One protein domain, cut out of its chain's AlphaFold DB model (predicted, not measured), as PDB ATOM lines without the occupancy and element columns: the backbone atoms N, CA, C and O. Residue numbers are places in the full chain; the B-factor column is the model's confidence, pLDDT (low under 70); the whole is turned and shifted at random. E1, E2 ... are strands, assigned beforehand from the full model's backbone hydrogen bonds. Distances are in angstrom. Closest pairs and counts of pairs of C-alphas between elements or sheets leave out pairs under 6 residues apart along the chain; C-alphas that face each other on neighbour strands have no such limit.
ATOM      1  N   ARG A 137      10.689 -32.184 -27.106       93.25
ATOM      2  CA  ARG A 137      10.098 -32.973 -28.191       93.25
ATOM      3  C   ARG A 137       9.213 -34.092 -27.642       93.25
ATOM      4  O   ARG A 137       9.550 -34.691 -26.620       93.25
ATOM      5  N   ILE A 138       8.127 -34.386 -28.349       96.56
ATOM      6  CA  ILE A 138       7.260 -35.542 -28.110       96.56
ATOM      7  C   ILE A 138       7.499 -36.554 -29.231       96.56
ATOM      8  O   ILE A 138       7.485 -36.217 -30.413       96.56
ATOM      9  N   TYR A 139       7.730 -37.799 -28.848       97.50
ATOM     10  CA  TYR A 139       8.001 -38.926 -29.720       97.50
ATOM     11  C   TYR A 139       6.767 -39.817 -29.761       97.50
ATOM     12  O   TYR A 139       6.312 -40.302 -28.723       97.50
ATOM     13  N   LEU A 140       6.217 -39.988 -30.956       97.69
ATOM     14  CA  LEU A 140       5.058 -40.819 -31.233       97.69
ATOM     15  C   LEU A 140       5.551 -42.092 -31.925       97.69
ATOM     16  O   LEU A 140       6.010 -42.013 -33.068       97.69
ATOM     17  N   PRO A 141       5.489 -43.256 -31.263       97.31
ATOM     18  CA  PRO A 141       5.800 -44.515 -31.903       97.31
ATOM     19  C   PRO A 141       4.852 -44.757 -33.075       97.31
ATOM     20  O   PRO A 141       3.640 -44.574 -32.958       97.31
ATOM     21  N   LEU A 142       5.402 -45.192 -34.200       97.50
ATOM     22  CA  LEU A 142       4.632 -45.539 -35.388       97.50
ATOM     23  C   LEU A 142       4.820 -47.020 -35.673       97.50
ATOM     24  O   LEU A 142       5.938 -47.513 -35.697       97.50
ATOM     25  N   ASN A 143       3.733 -47.738 -35.914       95.44
ATOM     26  CA  ASN A 143       3.793 -49.112 -36.380       95.44
ATOM     27  C   ASN A 143       3.186 -49.166 -37.784       95.44
ATOM     28  O   ASN A 143       1.986 -48.946 -37.927       95.44
ATOM     29  N   LEU A 144       4.005 -49.466 -38.796       93.69
ATOM     30  CA  LEU A 144       3.604 -49.377 -40.205       93.69
ATOM     31  C   LEU A 144       2.512 -50.377 -40.610       93.69
ATOM     32  O   LEU A 144       1.811 -50.145 -41.589       93.69
ATOM     33  N   ILE A 145       2.340 -51.464 -39.851       91.00
ATOM     34  CA  ILE A 145       1.278 -52.456 -40.091       91.00
ATOM     35  C   ILE A 145       0.008 -52.188 -39.269       91.00
ATOM     36  O   ILE A 145      -0.982 -52.895 -39.428       91.00
ATOM     37  N   ASN A 146       0.032 -51.217 -38.349       89.19
ATOM     38  CA  ASN A 146      -1.121 -50.913 -37.508       89.19
ATOM     39  C   ASN A 146      -2.051 -49.917 -38.211       89.19
ATOM     40  O   ASN A 146      -1.617 -48.853 -38.647       89.19
ATOM     41  N   THR A 147      -3.342 -50.237 -38.262       85.19
ATOM     42  CA  THR A 147      -4.384 -49.328 -38.762       85.19
ATOM     43  C   THR A 147      -4.787 -48.282 -37.725       85.19
ATOM     44  O   THR A 147      -5.317 -47.230 -38.075       85.19
ATOM     45  N   HIS A 148      -4.525 -48.552 -36.446       90.94
ATOM     46  CA  HIS A 148      -4.838 -47.656 -35.346       90.94
ATOM     47  C   HIS A 148      -3.670 -46.703 -35.073       90.94
ATOM     48  O   HIS A 148      -2.666 -47.076 -34.460       90.94
ATOM     49  N   LEU A 149      -3.797 -45.468 -35.556       94.25
ATOM     50  CA  LEU A 149      -2.748 -44.454 -35.498       94.25
ATOM     51  C   LEU A 149      -3.090 -43.344 -34.515       94.25
ATOM     52  O   LEU A 149      -4.251 -42.986 -34.337       94.25
ATOM     53  N   HIS A 150      -2.046 -42.775 -33.913       96.50
ATOM     54  CA  HIS A 150      -2.179 -41.592 -33.075       96.50
ATOM     55  C   HIS A 150      -2.853 -40.452 -33.875       96.50
ATOM     56  O   HIS A 150      -2.419 -40.204 -34.996       96.50
ATOM     57  N   PRO A 151      -3.819 -39.685 -33.323       94.94
ATOM     58  CA  PRO A 151      -4.547 -38.644 -34.067       94.94
ATOM     59  C   PRO A 151      -3.663 -37.579 -34.739       94.94
ATOM     60  O   PRO A 151      -3.991 -37.063 -35.801       94.94
ATOM     61  N   TYR A 152      -2.513 -37.250 -34.143       95.88
ATOM     62  CA  TYR A 152      -1.471 -36.412 -34.763       95.88
ATOM     63  C   TYR A 152      -0.691 -37.054 -35.925       95.88
ATOM     64  O   TYR A 152       0.234 -36.416 -36.420       95.88
ATOM     65  N   VAL A 153      -1.017 -38.265 -36.367       96.25
ATOM     66  CA  VAL A 153      -0.374 -38.946 -37.497       96.25
ATOM     67  C   VAL A 153      -1.415 -39.171 -38.586       96.25
ATOM     68  O   VAL A 153      -2.413 -39.852 -38.364       96.25
ATOM     69  N   LEU A 154      -1.173 -38.605 -39.765       93.44
ATOM     70  CA  LEU A 154      -1.984 -38.842 -40.957       93.44
ATOM     71  C   LEU A 154      -1.299 -39.847 -41.868       93.44
ATOM     72  O   LEU A 154      -0.073 -39.977 -41.850       93.44
ATOM     73  N   VAL A 155      -2.113 -40.523 -42.675       93.00
ATOM     74  CA  VAL A 155      -1.654 -41.393 -43.755       93.00
ATOM     75  C   VAL A 155      -2.260 -40.903 -45.047       93.00
ATOM     76  O   VAL A 155      -3.482 -40.912 -45.196       93.00
ATOM     77  N   ASP A 156      -1.404 -40.530 -45.986       89.56
ATOM     78  CA  ASP A 156      -1.831 -40.307 -47.356       89.56
ATOM     79  C   ASP A 156      -1.727 -41.635 -48.103       89.56
ATOM     80  O   ASP A 156      -0.667 -42.272 -48.154       89.56
ATOM     81  N   SER A 157      -2.852 -42.078 -48.661       73.94
ATOM     82  CA  SER A 157      -2.863 -43.233 -49.551       73.94
ATOM     83  C   SER A 157      -2.219 -42.870 -50.891       73.94
ATOM     84  O   SER A 157      -2.392 -41.734 -51.350       73.94
ATOM     85  N   PRO A 158      -1.576 -43.830 -51.578       71.62
ATOM     86  CA  PRO A 158      -1.118 -43.640 -52.948       71.62
ATOM     87  C   PRO A 158      -2.246 -43.077 -53.826       71.62
ATOM     88  O   PRO A 158      -3.259 -43.743 -54.034       71.62
ATOM     89  N   PHE A 159      -2.090 -41.867 -54.370       56.50
ATOM     90  CA  PHE A 159      -2.899 -41.471 -55.525       56.50
ATOM     91  C   PHE A 159      -2.436 -42.292 -56.734       56.50
ATOM     92  O   PHE A 159      -1.240 -42.563 -56.862       56.50
ATOM     93  N   LEU A 160      -3.388 -42.712 -57.580       50.34
ATOM     94  CA  LEU A 160      -3.181 -43.563 -58.762       50.34
ATOM     95  C   LEU A 160      -1.807 -43.336 -59.424       50.34
ATOM     96  O   LEU A 160      -1.551 -42.262 -59.963       50.34
ATOM     97  N   GLY A 161      -0.944 -44.361 -59.393       56.09
ATOM     98  CA  GLY A 161       0.324 -44.363 -60.134       56.09
ATOM     99  C   GLY A 161       1.625 -44.377 -59.318       56.09
ATOM    100  O   GLY A 161       2.572 -43.723 -59.736       56.09
ATOM    101  N   SER A 162       1.726 -45.177 -58.244       54.59
ATOM    102  CA  SER A 162       2.987 -45.691 -57.635       54.59
ATOM    103  C   SER A 162       3.693 -44.927 -56.499       54.59
ATOM    104  O   SER A 162       4.767 -45.357 -56.080       54.59
ATOM    105  N   ARG A 163       3.121 -43.865 -55.918       66.69
ATOM    106  CA  ARG A 163       3.725 -43.281 -54.698       66.69
ATOM    107  C   ARG A 163       3.465 -44.191 -53.499       66.69
ATOM    108  O   ARG A 163       2.403 -44.792 -53.417       66.69
ATOM    109  N   GLY A 164       4.454 -44.357 -52.627       82.12
ATOM    110  CA  GLY A 164       4.334 -45.196 -51.437       82.12
ATOM    111  C   GLY A 164       3.252 -44.712 -50.470       82.12
ATOM    112  O   GLY A 164       2.600 -43.694 -50.700       82.12
ATOM    113  N   PHE A 165       3.080 -45.422 -49.360       91.38
ATOM    114  CA  PHE A 165       2.303 -44.884 -48.243       91.38
ATOM    115  C   PHE A 165       3.129 -43.805 -47.541       91.38
ATOM    116  O   PHE A 165       4.325 -44.002 -47.299       91.38
ATOM    117  N   VAL A 166       2.502 -42.671 -47.229       94.25
ATOM    118  CA  VAL A 166       3.157 -41.550 -46.544       94.25
ATOM    119  C   VAL A 166       2.503 -41.345 -45.191       94.25
ATOM    120  O   VAL A 166       1.333 -40.983 -45.118       94.25
ATOM    121  N   TRP A 167       3.270 -41.527 -44.121       96.31
ATOM    122  CA  TRP A 167       2.863 -41.163 -42.768       96.31
ATOM    123  C   TRP A 167       3.517 -39.848 -42.391       96.31
ATOM    124  O   TRP A 167       4.728 -39.690 -42.556       96.31
ATOM    125  N   HIS A 168       2.748 -38.910 -41.851       95.81
ATOM    126  CA  HIS A 168       3.288 -37.618 -41.449       95.81
ATOM    127  C   HIS A 168       2.589 -37.044 -40.222       95.81
ATOM    128  O   HIS A 168       1.423 -37.321 -39.941       95.81
ATOM    129  N   ILE A 169       3.328 -36.228 -39.474       95.56
ATOM    130  CA  ILE A 169       2.797 -35.500 -38.327       95.56
ATOM    131  C   ILE A 169       1.868 -34.385 -38.821       95.56
ATOM    132  O   ILE A 169       2.283 -33.526 -39.596       95.56
ATOM    133  N   VAL A 170       0.638 -34.350 -38.307       92.62
ATOM    134  CA  VAL A 170      -0.343 -33.282 -38.541       92.62
ATOM    135  C   VAL A 170       0.267 -31.924 -38.224       92.62
ATOM    136  O   VAL A 170       0.571 -31.679 -37.062       92.62
ATOM    137  N   GLU A 171       0.382 -31.013 -39.187       88.81
ATOM    138  CA  GLU A 171       0.900 -29.661 -38.947       88.81
ATOM    139  C   GLU A 171      -0.003 -28.810 -38.036       88.81
ATOM    140  O   GLU A 171      -1.217 -29.003 -37.934       88.81
ATOM    141  N   HIS A 172       0.611 -27.846 -37.344       86.38
ATOM    142  CA  HIS A 172      -0.124 -26.844 -36.572       86.38
ATOM    143  C   HIS A 172      -0.852 -25.889 -37.521       86.38
ATOM    144  O   HIS A 172      -0.236 -25.359 -38.442       86.38
ATOM    145  N   ASN A 173      -2.133 -25.614 -37.268       79.88
ATOM    146  CA  ASN A 173      -2.924 -24.690 -38.082       79.88
ATOM    147  C   ASN A 173      -3.621 -23.629 -37.214       79.88
ATOM    148  O   ASN A 173      -4.464 -23.957 -36.376       79.88
ATOM    149  N   ASP A 174      -3.287 -22.355 -37.441       66.94
ATOM    150  CA  ASP A 174      -3.904 -21.203 -36.769       66.94
ATOM    151  C   ASP A 174      -5.227 -20.757 -37.426       66.94
ATOM    152  O   ASP A 174      -6.081 -20.163 -36.760       66.94
ATOM    153  N   HIS A 175      -5.447 -21.065 -38.711       59.41
ATOM    154  CA  HIS A 175      -6.574 -20.557 -39.494       59.41
ATOM    155  C   HIS A 175      -7.669 -21.614 -39.678       59.41
ATOM    156  O   HIS A 175      -7.527 -22.626 -40.362       59.41
ATOM    157  N   GLY A 176      -8.809 -21.365 -39.030       53.25
ATOM    158  CA  GLY A 176      -9.977 -22.231 -39.089       53.25
ATOM    159  C   GLY A 176     -10.804 -21.996 -40.345       53.25
ATOM    160  O   GLY A 176     -11.371 -20.924 -40.489       53.25
ATOM    161  N   LEU A 177     -10.932 -23.033 -41.172       47.44
ATOM    162  CA  LEU A 177     -12.161 -23.474 -41.844       47.44
ATOM    163  C   LEU A 177     -11.883 -24.873 -42.437       47.44
ATOM    164  O   LEU A 177     -11.120 -25.028 -43.381       47.44
ATOM    165  N   GLY A 178     -12.490 -25.911 -41.859       53.19
ATOM    166  CA  GLY A 178     -12.757 -27.170 -42.563       53.19
ATOM    167  C   GLY A 178     -11.763 -28.329 -42.429       53.19
ATOM    168  O   GLY A 178     -12.226 -29.427 -42.156       53.19
ATOM    169  N   GLN A 179     -10.448 -28.154 -42.616       57.69
ATOM    170  CA  GLN A 179      -9.656 -29.321 -43.064       57.69
ATOM    171  C   GLN A 179      -8.813 -30.075 -42.019       57.69
ATOM    172  O   GLN A 179      -8.572 -31.259 -42.217       57.69
ATOM    173  N   ASN A 180      -8.417 -29.482 -40.883       72.25
ATOM    174  CA  ASN A 180      -7.692 -30.245 -39.851       72.25
ATOM    175  C   ASN A 180      -7.954 -29.727 -38.428       72.25
ATOM    176  O   ASN A 180      -7.307 -28.799 -37.941       72.25
ATOM    177  N   GLN A 181      -8.955 -30.306 -37.759       80.50
ATOM    178  CA  GLN A 181      -9.330 -29.913 -36.395       80.50
ATOM    179  C   GLN A 181      -8.265 -30.322 -35.372       80.50
ATOM    180  O   GLN A 181      -7.990 -29.572 -34.436       80.50
ATOM    181  N   ILE A 182      -7.633 -31.472 -35.597       88.12
ATOM    182  CA  ILE A 182      -6.623 -32.064 -34.721       88.12
ATOM    183  C   ILE A 182      -5.361 -31.203 -34.667       88.12
ATOM    184  O   ILE A 182      -4.846 -30.938 -33.582       88.12
ATOM    185  N   GLY A 183      -4.924 -30.656 -35.804       86.81
ATOM    186  CA  GLY A 183      -3.772 -29.750 -35.867       86.81
ATOM    187  C   GLY A 183      -3.937 -28.481 -35.041       86.81
ATOM    188  O   GLY A 183      -2.950 -27.884 -34.622       86.81
ATOM    189  N   ARG A 184      -5.178 -28.104 -34.709       87.06
ATOM    190  CA  ARG A 184      -5.431 -26.999 -33.788       87.06
ATOM    191  C   ARG A 184      -5.145 -27.382 -32.348       87.06
ATOM    192  O   ARG A 184      -4.850 -26.480 -31.587       87.06
ATOM    193  N   MET A 185      -5.230 -28.642 -31.916       89.56
ATOM    194  CA  MET A 185      -4.909 -29.008 -30.522       89.56
ATOM    195  C   MET A 185      -3.446 -28.732 -30.181       89.56
ATOM    196  O   MET A 185      -3.153 -28.296 -29.065       89.56
ATOM    197  N   ARG A 186      -2.571 -28.883 -31.180       88.81
ATOM    198  CA  ARG A 186      -1.141 -28.629 -31.067       88.81
ATOM    199  C   ARG A 186      -0.844 -27.183 -30.696       88.81
ATOM    200  O   ARG A 186      -1.572 -26.236 -31.007       88.81
ATOM    201  N   CYS A 187       0.296 -27.008 -30.042       83.69
ATOM    202  CA  CYS A 187       0.884 -25.695 -29.864       83.69
ATOM    203  C   CYS A 187       1.978 -25.425 -30.893       83.69
ATOM    204  O   CYS A 187       2.786 -26.299 -31.173       83.69
ATOM    205  N   ARG A 188       2.089 -24.176 -31.365       82.50
ATOM    206  CA  ARG A 188       3.141 -23.760 -32.311       82.50
ATOM    207  C   ARG A 188       4.566 -24.078 -31.831       82.50
ATOM    208  O   ARG A 188       5.443 -24.317 -32.647       82.50
ATOM    209  N   ARG A 189       4.797 -24.085 -30.512       85.06
ATOM    210  CA  ARG A 189       6.093 -24.422 -29.892       85.06
ATOM    211  C   ARG A 189       6.283 -25.921 -29.622       85.06
ATOM    212  O   ARG A 189       7.365 -26.325 -29.217       85.06
ATOM    213  N   GLU A 190       5.255 -26.745 -29.814       88.56
ATOM    214  CA  GLU A 190       5.360 -28.192 -29.622       88.56
ATOM    215  C   GLU A 190       5.882 -28.876 -30.878       88.56
ATOM    216  O   GLU A 190       5.366 -28.691 -31.984       88.56
ATOM    217  N   SER A 191       6.868 -29.744 -30.677       91.12
ATOM    218  CA  SER A 191       7.463 -30.540 -31.743       91.12
ATOM    219  C   SER A 191       7.154 -32.011 -31.512       91.12
ATOM    220  O   SER A 191       7.524 -32.558 -30.473       91.12
ATOM    221  N   TYR A 192       6.489 -32.630 -32.483       95.38
ATOM    222  CA  TYR A 192       6.166 -34.055 -32.491       95.38
ATOM    223  C   TYR A 192       6.985 -34.745 -33.582       95.38
ATOM    224  O   TYR A 192       7.199 -34.161 -34.646       95.38
ATOM    225  N   PHE A 193       7.429 -35.967 -33.311       97.06
ATOM    226  CA  PHE A 193       8.255 -36.776 -34.205       97.06
ATOM    227  C   PHE A 193       7.756 -38.215 -34.223       97.06
ATOM    228  O   PHE A 193       7.316 -38.719 -33.191       97.06
ATOM    229  N   LEU A 194       7.867 -38.885 -35.367       97.94
ATOM    230  CA  LEU A 194       7.595 -40.315 -35.497       97.94
ATOM    231  C   LEU A 194       8.829 -41.081 -35.008       97.94
ATOM    232  O   LEU A 194       9.843 -41.127 -35.701       97.94
ATOM    233  N   ASN A 195       8.783 -41.620 -33.791       97.00
ATOM    234  CA  ASN A 195       9.926 -42.309 -33.200       97.00
ATOM    235  C   ASN A 195       9.521 -43.187 -31.998       97.00
ATOM    236  O   ASN A 195       8.861 -42.677 -31.088       97.00
ATOM    237  N   PRO A 196       9.978 -44.449 -31.924       97.38
ATOM    238  CA  PRO A 196      10.538 -45.251 -33.020       97.38
ATOM    239  C   PRO A 196       9.466 -45.668 -34.043       97.38
ATOM    240  O   PRO A 196       8.270 -45.667 -33.752       97.38
ATOM    241  N   ILE A 197       9.897 -46.038 -35.248       98.06
ATOM    242  CA  ILE A 197       9.046 -46.575 -36.316       98.06
ATOM    243  C   ILE A 197       9.285 -48.083 -36.406       98.06
ATOM    244  O   ILE A 197      10.400 -48.505 -36.678       98.06
ATOM    245  N   PHE A 198       8.263 -48.900 -36.172       97.00
ATOM    246  CA  PHE A 198       8.337 -50.361 -36.132       97.00
ATOM    247  C   PHE A 198       7.845 -51.022 -37.420       97.00
ATOM    248  O   PHE A 198       7.025 -50.460 -38.148       97.00
ATOM    249  N   ASN A 199       8.269 -52.276 -37.610       95.06
ATOM    250  CA  ASN A 199       7.900 -53.157 -38.720       95.06
ATOM    251  C   ASN A 199       8.293 -52.579 -40.086       95.06
ATOM    252  O   ASN A 199       7.553 -52.669 -41.060       95.06
ATOM    253  N   ILE A 200       9.477 -51.971 -40.124       94.50
ATOM    254  CA  ILE A 200      10.098 -51.398 -41.326       94.50
ATOM    255  C   ILE A 200      10.589 -52.462 -42.314       94.50
ATOM    256  O   ILE A 200      10.626 -52.206 -43.512       94.50
ATOM    257  N   ASP A 201      10.927 -53.659 -41.834       92.12
ATOM    258  CA  ASP A 201      11.282 -54.793 -42.686       92.12
ATOM    259  C   ASP A 201      10.089 -55.739 -42.844       92.12
ATOM    260  O   ASP A 201       9.929 -56.706 -42.098       92.12
ATOM    261  N   VAL A 202       9.224 -55.417 -43.806       85.50
ATOM    262  CA  VAL A 202       7.966 -56.141 -44.053       85.50
ATOM    263  C   VAL A 202       8.214 -57.567 -44.562       85.50
ATOM    264  O   VAL A 202       7.401 -58.457 -44.319       85.50
ATOM    265  N   LYS A 203       9.337 -57.809 -45.253       86.88
ATOM    266  CA  LYS A 203       9.650 -59.118 -45.852       86.88
ATOM    267  C   LYS A 203      10.084 -60.147 -44.803       86.88
ATOM    268  O   LYS A 203       9.797 -61.329 -44.969       86.88
ATOM    269  N   PHE A 204      10.743 -59.707 -43.732       84.25
ATOM    270  CA  PHE A 204      11.298 -60.572 -42.685       84.25
ATOM    271  C   PHE A 204      10.655 -60.309 -41.315       84.25
ATOM    272  O   PHE A 204      11.345 -60.158 -40.306       84.25
ATOM    273  N   LEU A 205       9.320 -60.241 -41.272       83.44
ATOM    274  CA  LEU A 205       8.584 -60.111 -40.016       83.44
ATOM    275  C   LEU A 205       8.689 -61.399 -39.193       83.44
ATOM    276  O   LEU A 205       8.216 -62.458 -39.602       83.44
ATOM    277  N   ASP A 206       9.272 -61.283 -38.006       81.56
ATOM    278  CA  ASP A 206       9.331 -62.348 -37.012       81.56
ATOM    279  C   ASP A 206       8.367 -62.021 -35.867       81.56
ATOM    280  O   ASP A 206       8.539 -61.027 -35.160       81.56
ATOM    281  N   THR A 207       7.337 -62.846 -35.681       82.31
ATOM    282  CA  THR A 207       6.358 -62.659 -34.599       82.31
ATOM    283  C   THR A 207       6.911 -63.022 -33.225       82.31
ATOM    284  O   THR A 207       6.355 -62.578 -32.223       82.31
ATOM    285  N   ASN A 208       7.977 -63.824 -33.171       83.69
ATOM    286  CA  ASN A 208       8.593 -64.294 -31.929       83.69
ATOM    287  C   ASN A 208       9.818 -63.454 -31.534       83.69
ATOM    288  O   ASN A 208      10.302 -63.555 -30.406       83.69
ATOM    289  N   GLY A 209      10.329 -62.639 -32.456       85.62
ATOM    290  CA  GLY A 209      11.497 -61.789 -32.271       85.62
ATOM    291  C   GLY A 209      11.162 -60.328 -31.948       85.62
ATOM    292  O   GLY A 209      10.006 -59.896 -32.002       85.62
ATOM    293  N   PRO A 210      12.184 -59.523 -31.614       92.25
ATOM    294  CA  PRO A 210      12.021 -58.081 -31.515       92.25
ATOM    295  C   PRO A 210      11.648 -57.503 -32.885       92.25
ATOM    296  O   PRO A 210      12.217 -57.870 -33.912       92.25
ATOM    297  N   LYS A 211      10.705 -56.558 -32.902       94.88
ATOM    298  CA  LYS A 211      10.257 -55.908 -34.140       94.88
ATOM    299  C   LYS A 211      11.386 -55.080 -34.744       94.88
ATOM    300  O   LYS A 211      11.999 -54.273 -34.033       94.88
ATOM    301  N   SER A 212      11.593 -55.226 -36.054       96.25
ATOM    302  CA  SER A 212      12.466 -54.342 -36.826       96.25
ATOM    303  C   SER A 212      12.025 -52.895 -36.636       96.25
ATOM    304  O   SER A 212      10.826 -52.599 -36.602       96.25
ATOM    305  N   SER A 213      12.976 -51.988 -36.442       97.56
ATOM    306  CA  SER A 213      12.649 -50.600 -36.132       97.56
ATOM    307  C   SER A 213      13.652 -49.608 -36.690       97.56
ATOM    308  O   SER A 213      14.807 -49.936 -36.940       97.56
ATOM    309  N   LEU A 214      13.178 -48.385 -36.881       97.88
ATOM    310  CA  LEU A 214      13.949 -47.241 -37.319       97.88
ATOM    311  C   LEU A 214      13.725 -46.103 -36.326       97.88
ATOM    312  O   LEU A 214      12.585 -45.723 -36.056       97.88
ATOM    313  N   SER A 215      14.803 -45.551 -35.785       98.12
ATOM    314  CA  SER A 215      14.756 -44.421 -34.867       98.12
ATOM    315  C   SER A 215      15.439 -43.201 -35.467       98.12
ATOM    316  O   SER A 215      16.583 -43.270 -35.914       98.12
ATOM    317  N   SER A 216      14.720 -42.080 -35.497       96.38
ATOM    318  CA  SER A 216      15.206 -40.798 -36.015       96.38
ATOM    319  C   SER A 216      14.311 -39.641 -35.555       96.38
ATOM    320  O   SER A 216      13.188 -39.848 -35.093       96.38
ATOM    321  N   LEU A 217      14.776 -38.400 -35.729       94.69
ATOM    322  CA  LEU A 217      13.941 -37.203 -35.570       94.69
ATOM    323  C   LEU A 217      13.159 -36.881 -36.850       94.69
ATOM    324  O   LEU A 217      13.346 -35.822 -37.454       94.69
ATOM    325  N   THR A 218      12.276 -37.789 -37.261       96.75
ATOM    326  CA  THR A 218      11.502 -37.630 -38.496       96.75
ATOM    327  C   THR A 218      10.086 -37.101 -38.257       96.75
ATOM    328  O   THR A 218       9.419 -37.470 -37.289       96.75
ATOM    329  N   THR A 219       9.618 -36.218 -39.139       96.75
ATOM    330  CA  THR A 219       8.231 -35.716 -39.170       96.75
ATOM    331  C   THR A 219       7.383 -36.405 -40.239       96.75
ATOM    332  O   THR A 219       6.157 -36.313 -40.191       96.75
ATOM    333  N   MET A 220       8.019 -37.115 -41.177       96.88
ATOM    334  CA  MET A 220       7.368 -37.841 -42.267       96.88
ATOM    335  C   MET A 220       8.189 -39.072 -42.658       96.88
ATOM    336  O   MET A 220       9.413 -38.994 -42.778       96.88
ATOM    337  N   ILE A 221       7.513 -40.184 -42.920       96.81
ATOM    338  CA  ILE A 221       8.088 -41.366 -43.559       96.81
ATOM    339  C   ILE A 221       7.263 -41.735 -44.795       96.81
ATOM    340  O   ILE A 221       6.043 -41.847 -44.720       96.81
ATOM    341  N   GLU A 222       7.930 -41.926 -45.928       95.00
ATOM    342  CA  GLU A 222       7.360 -42.534 -47.134       95.00
ATOM    343  C   GLU A 222       7.966 -43.929 -47.297       95.00
ATOM    344  O   GLU A 222       9.188 -44.065 -47.266       95.00
ATOM    345  N   VAL A 223       7.137 -44.954 -47.485       93.50
ATOM    346  CA  VAL A 223       7.599 -46.327 -47.743       93.50
ATOM    347  C   VAL A 223       7.043 -46.795 -49.077       93.50
ATOM    348  O   VAL A 223       5.825 -46.792 -49.279       93.50
ATOM    349  N   SER A 224       7.928 -47.188 -49.999       90.56
ATOM    350  CA  SER A 224       7.522 -47.724 -51.300       90.56
ATOM    351  C   SER A 224       6.652 -48.977 -51.137       90.56
ATOM    352  O   SER A 224       6.793 -49.693 -50.147       90.56
ATOM    353  N   PRO A 225       5.798 -49.323 -52.119       85.88
ATOM    354  CA  PRO A 225       4.984 -50.538 -52.039       85.88
ATOM    355  C   PRO A 225       5.804 -51.825 -51.841       85.88
ATOM    356  O   PRO A 225       5.332 -52.763 -51.209       85.88
ATOM    357  N   SER A 226       7.042 -51.864 -52.350       84.44
ATOM    358  CA  SER A 226       7.979 -52.980 -52.150       84.44
ATOM    359  C   SER A 226       8.635 -53.017 -50.762       84.44
ATOM    360  O   SER A 226       9.253 -54.022 -50.414       84.44
ATOM    361  N   GLY A 227       8.555 -51.927 -49.992       84.50
ATOM    362  CA  GLY A 227       9.262 -51.739 -48.722       84.50
ATOM    363  C   GLY A 227      10.767 -51.477 -48.852       84.50
ATOM    364  O   GLY A 227      11.440 -51.294 -47.845       84.50
ATOM    365  N   GLU A 228      11.314 -51.463 -50.069       84.62
ATOM    366  CA  GLU A 228      12.764 -51.372 -50.302       84.62
ATOM    367  C   GLU A 228      13.298 -49.944 -50.210       84.62
ATOM    368  O   GLU A 228      14.431 -49.740 -49.776       84.62
ATOM    369  N   ASN A 229      12.484 -48.966 -50.612       89.94
ATOM    370  CA  ASN A 229      12.850 -47.560 -50.579       89.94
ATOM    371  C   ASN A 229      12.036 -46.863 -49.496       89.94
ATOM    372  O   ASN A 229      10.803 -46.826 -49.547       89.94
ATOM    373  N   ILE A 230      12.745 -46.286 -48.536       94.81
ATOM    374  CA  ILE A 230      12.168 -45.524 -47.438       94.81
ATOM    375  C   ILE A 230      12.688 -44.096 -47.561       94.81
ATOM    376  O   ILE A 230      13.883 -43.891 -47.739       94.81
ATOM    377  N   LYS A 231      11.824 -43.090 -47.444       95.44
ATOM    378  CA  LYS A 231      12.263 -41.694 -47.330       95.44
ATOM    379  C   LYS A 231      11.870 -41.134 -45.984       95.44
ATOM    380  O   LYS A 231      10.724 -41.278 -45.567       95.44
ATOM    381  N   LEU A 232      12.803 -40.455 -45.331       96.31
ATOM    382  CA  LEU A 232      12.567 -39.747 -44.081       96.31
ATOM    383  C   LEU A 232      12.688 -38.249 -44.282       96.31
ATOM    384  O   LEU A 232      13.619 -37.779 -44.930       96.31
ATOM    385  N   LYS A 233      11.802 -37.487 -43.649       96.25
ATOM    386  CA  LYS A 233      11.951 -36.040 -43.509       96.25
ATOM    387  C   LYS A 233      12.478 -35.727 -42.112       96.25
ATOM    388  O   LYS A 233      11.712 -35.649 -41.152       96.25
ATOM    389  N   ILE A 234      13.792 -35.572 -41.995       94.81
ATOM    390  CA  ILE A 234      14.452 -35.268 -40.723       94.81
ATOM    391  C   ILE A 234      14.409 -33.764 -40.484       94.81
ATOM    392  O   ILE A 234      14.801 -32.977 -41.349       94.81
ATOM    393  N   LYS A 235      13.968 -33.362 -39.292       89.50
ATOM    394  CA  LYS A 235      13.927 -31.954 -38.891       89.50
ATOM    395  C   LYS A 235      15.125 -31.596 -38.009       89.50
ATOM    396  O   LYS A 235      15.335 -32.187 -36.948       89.50
ATOM    397  N   LEU A 236      15.876 -30.590 -38.443       87.12
ATOM    398  CA  LEU A 236      17.011 -29.993 -37.752       87.12
ATOM    399  C   LEU A 236      16.702 -28.519 -37.492       87.12
ATOM    400  O   LEU A 236      16.774 -27.705 -38.406       87.12
ATOM    401  N   GLU A 237      16.383 -28.178 -36.243       84.50
ATOM    402  CA  GLU A 237      15.984 -26.811 -35.876       84.50
ATOM    403  C   GLU A 237      14.776 -26.366 -36.732       84.50
ATOM    404  O   GLU A 237      13.728 -27.019 -36.677       84.50
ATOM    405  N   ASP A 238      14.924 -25.306 -37.528       80.06
ATOM    406  CA  ASP A 238      13.890 -24.799 -38.439       80.06
ATOM    407  C   ASP A 238      13.997 -25.363 -39.868       80.06
ATOM    408  O   ASP A 238      13.140 -25.087 -40.705       80.06
ATOM    409  N   ALA A 239      15.021 -26.171 -40.154       85.06
ATOM    410  CA  ALA A 239      15.223 -26.803 -41.450       85.06
ATOM    411  C   ALA A 239      14.698 -28.244 -41.468       85.06
ATOM    412  O   ALA A 239      14.773 -28.980 -40.482       85.06
ATOM    413  N   GLU A 240      14.223 -28.677 -42.629       88.88
ATOM    414  CA  GLU A 240      13.872 -30.069 -42.894       88.88
ATOM    415  C   GLU A 240      14.705 -30.585 -44.064       88.88
ATOM    416  O   GLU A 240      14.897 -29.884 -45.058       88.88
ATOM    417  N   LYS A 241      15.196 -31.821 -43.953       91.25
ATOM    418  CA  LYS A 241      15.910 -32.501 -45.032       91.25
ATOM    419  C   LYS A 241      15.247 -33.840 -45.325       91.25
ATOM    420  O   LYS A 241      15.018 -34.633 -44.414       91.25
ATOM    421  N   LEU A 242      14.960 -34.081 -46.602       93.50
ATOM    422  CA  LEU A 242      14.539 -35.390 -47.088       93.50
ATOM    423  C   LEU A 242      15.777 -36.269 -47.284       93.50
ATOM    424  O   LEU A 242      16.748 -35.819 -47.891       93.50
ATOM    425  N   ILE A 243      15.733 -37.486 -46.752       93.81
ATOM    426  CA  ILE A 243      16.815 -38.468 -46.807       93.81
ATOM    427  C   ILE A 243      16.264 -39.783 -47.332       93.81
ATOM    428  O   ILE A 243      15.196 -40.223 -46.897       93.81
ATOM    429  N   ASN A 244      17.006 -40.406 -48.243       94.62
ATOM    430  CA  ASN A 244      16.657 -41.705 -48.806       94.62
ATOM    431  C   ASN A 244      17.378 -42.821 -48.054       94.62
ATOM    432  O   ASN A 244      18.590 -42.769 -47.832       94.62
ATOM    433  N   LEU A 245      16.613 -43.842 -47.685       95.69
ATOM    434  CA  LEU A 245      17.073 -45.012 -46.967       95.69
ATOM    435  C   LEU A 245      16.762 -46.294 -47.733       95.69
ATOM    436  O   LEU A 245      15.693 -46.433 -48.336       95.69
ATOM    437  N   LYS A 246      17.672 -47.260 -47.619       94.81
ATOM    438  CA  LYS A 246      17.506 -48.629 -48.108       94.81
ATOM    439  C   LYS A 246      17.827 -49.615 -46.996       94.81
ATOM    440  O   LYS A 246      18.855 -49.508 -46.330       94.81
ATOM    441  N   ILE A 247      16.948 -50.589 -46.793       95.00
ATOM    442  CA  ILE A 247      17.224 -51.700 -45.878       95.00
ATOM    443  C   ILE A 247      18.300 -52.596 -46.515       95.00
ATOM    444  O   ILE A 247      18.163 -52.913 -47.700       95.00
ATOM    445  N   PRO A 248      19.355 -53.015 -45.786       95.12
ATOM    446  CA  PRO A 248      20.394 -53.853 -46.370       95.12
ATOM    447  C   PRO A 248      19.794 -55.168 -46.907       95.12
ATOM    448  O   PRO A 248      18.977 -55.797 -46.212       95.12
TER     449      PRO A 248
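AT A GLANCE: This is residues 137 to 248 of the 448 residues of an uncharacterized protein of Babesia sp. Xinjiang (UniProt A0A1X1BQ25). Two sheets lie face to face as a sandwich: the small sheet E1, E4, E5 covers part of a larger, twisted sheet of five strands, with E4 over E3 and E6, while E8 lies away from the small sheet. Two long loops, residues 170 to 190 and 199 to 212, lie at opposite ends of the longest axis. The printed part has 112 residues with eight named strands, E1 to E8 in order along the chain, and no named helix; its class is all strand, though only 49 residues are in named elements. The larger sheet runs E2, E3, E6, E7, E8, all antiparallel; the smaller runs E1, E4, E5 and is mixed. The whole is compact, with a radius of gyration of the C-alphas of 14.7 A and spans of 43 by 33 by 27 A.

HOW THE PARTS SIT: E1, residues 137 to 143, is parallel to E4, residues 191 to 198, at 30 degrees, with N 140 and O 193 at 2.8 A. E2, residues 153 to 156, and E3, residues 165 to 169, form a hairpin, with N 154 and O 168 at 2.9 A. E4 and E5, residues 213 to 215, form another, with N 197 and O 214 at 2.8 A. E6, residues 218 to 223, is antiparallel to E3, with N 167 and O 221 at 2.9 A. The meander, each strand the antiparallel neighbour of the one before, runs from E6 through E7, residues 229 to 236, to E8, residues 239 to 246; N 222 and O 231 are 2.9 A apart, N 232 and O 243 also 2.9 A. Between the sheets, the closest C-alphas of E4 and E6 are those of Phe 193 and Thr 219, 5.1 A apart; those of E4 and E3 are Tyr 192 and Ile 169, 6.9 A. E4 and E7 are near each other, with 5 pairs of C-alphas within 10 A. E4 and E8 are apart.

IN THESE COORDINATES: E1 begins at C-alpha 137, (10.098, -32.973, -28.191), and is 19.2 A long. E2 is 10.1 A, E3 13.7 A, E4 20.3 A, E5 6.6 A, E6 13.3 A and E7 22.1 A long. E8 is 22.9 A long and ends at C-alpha 246, (17.506, -48.629, -48.108).

THE WHOLE: The two C-alphas farthest apart, those of His 175 and Asn 208, are 46.9 A apart. The printed part has no cut. The links E3 to E4 and E4 to E5 are long. Mean pLDDT of the printed part is 87.7; residues 159 to 163 and 174 to 179 are under 70.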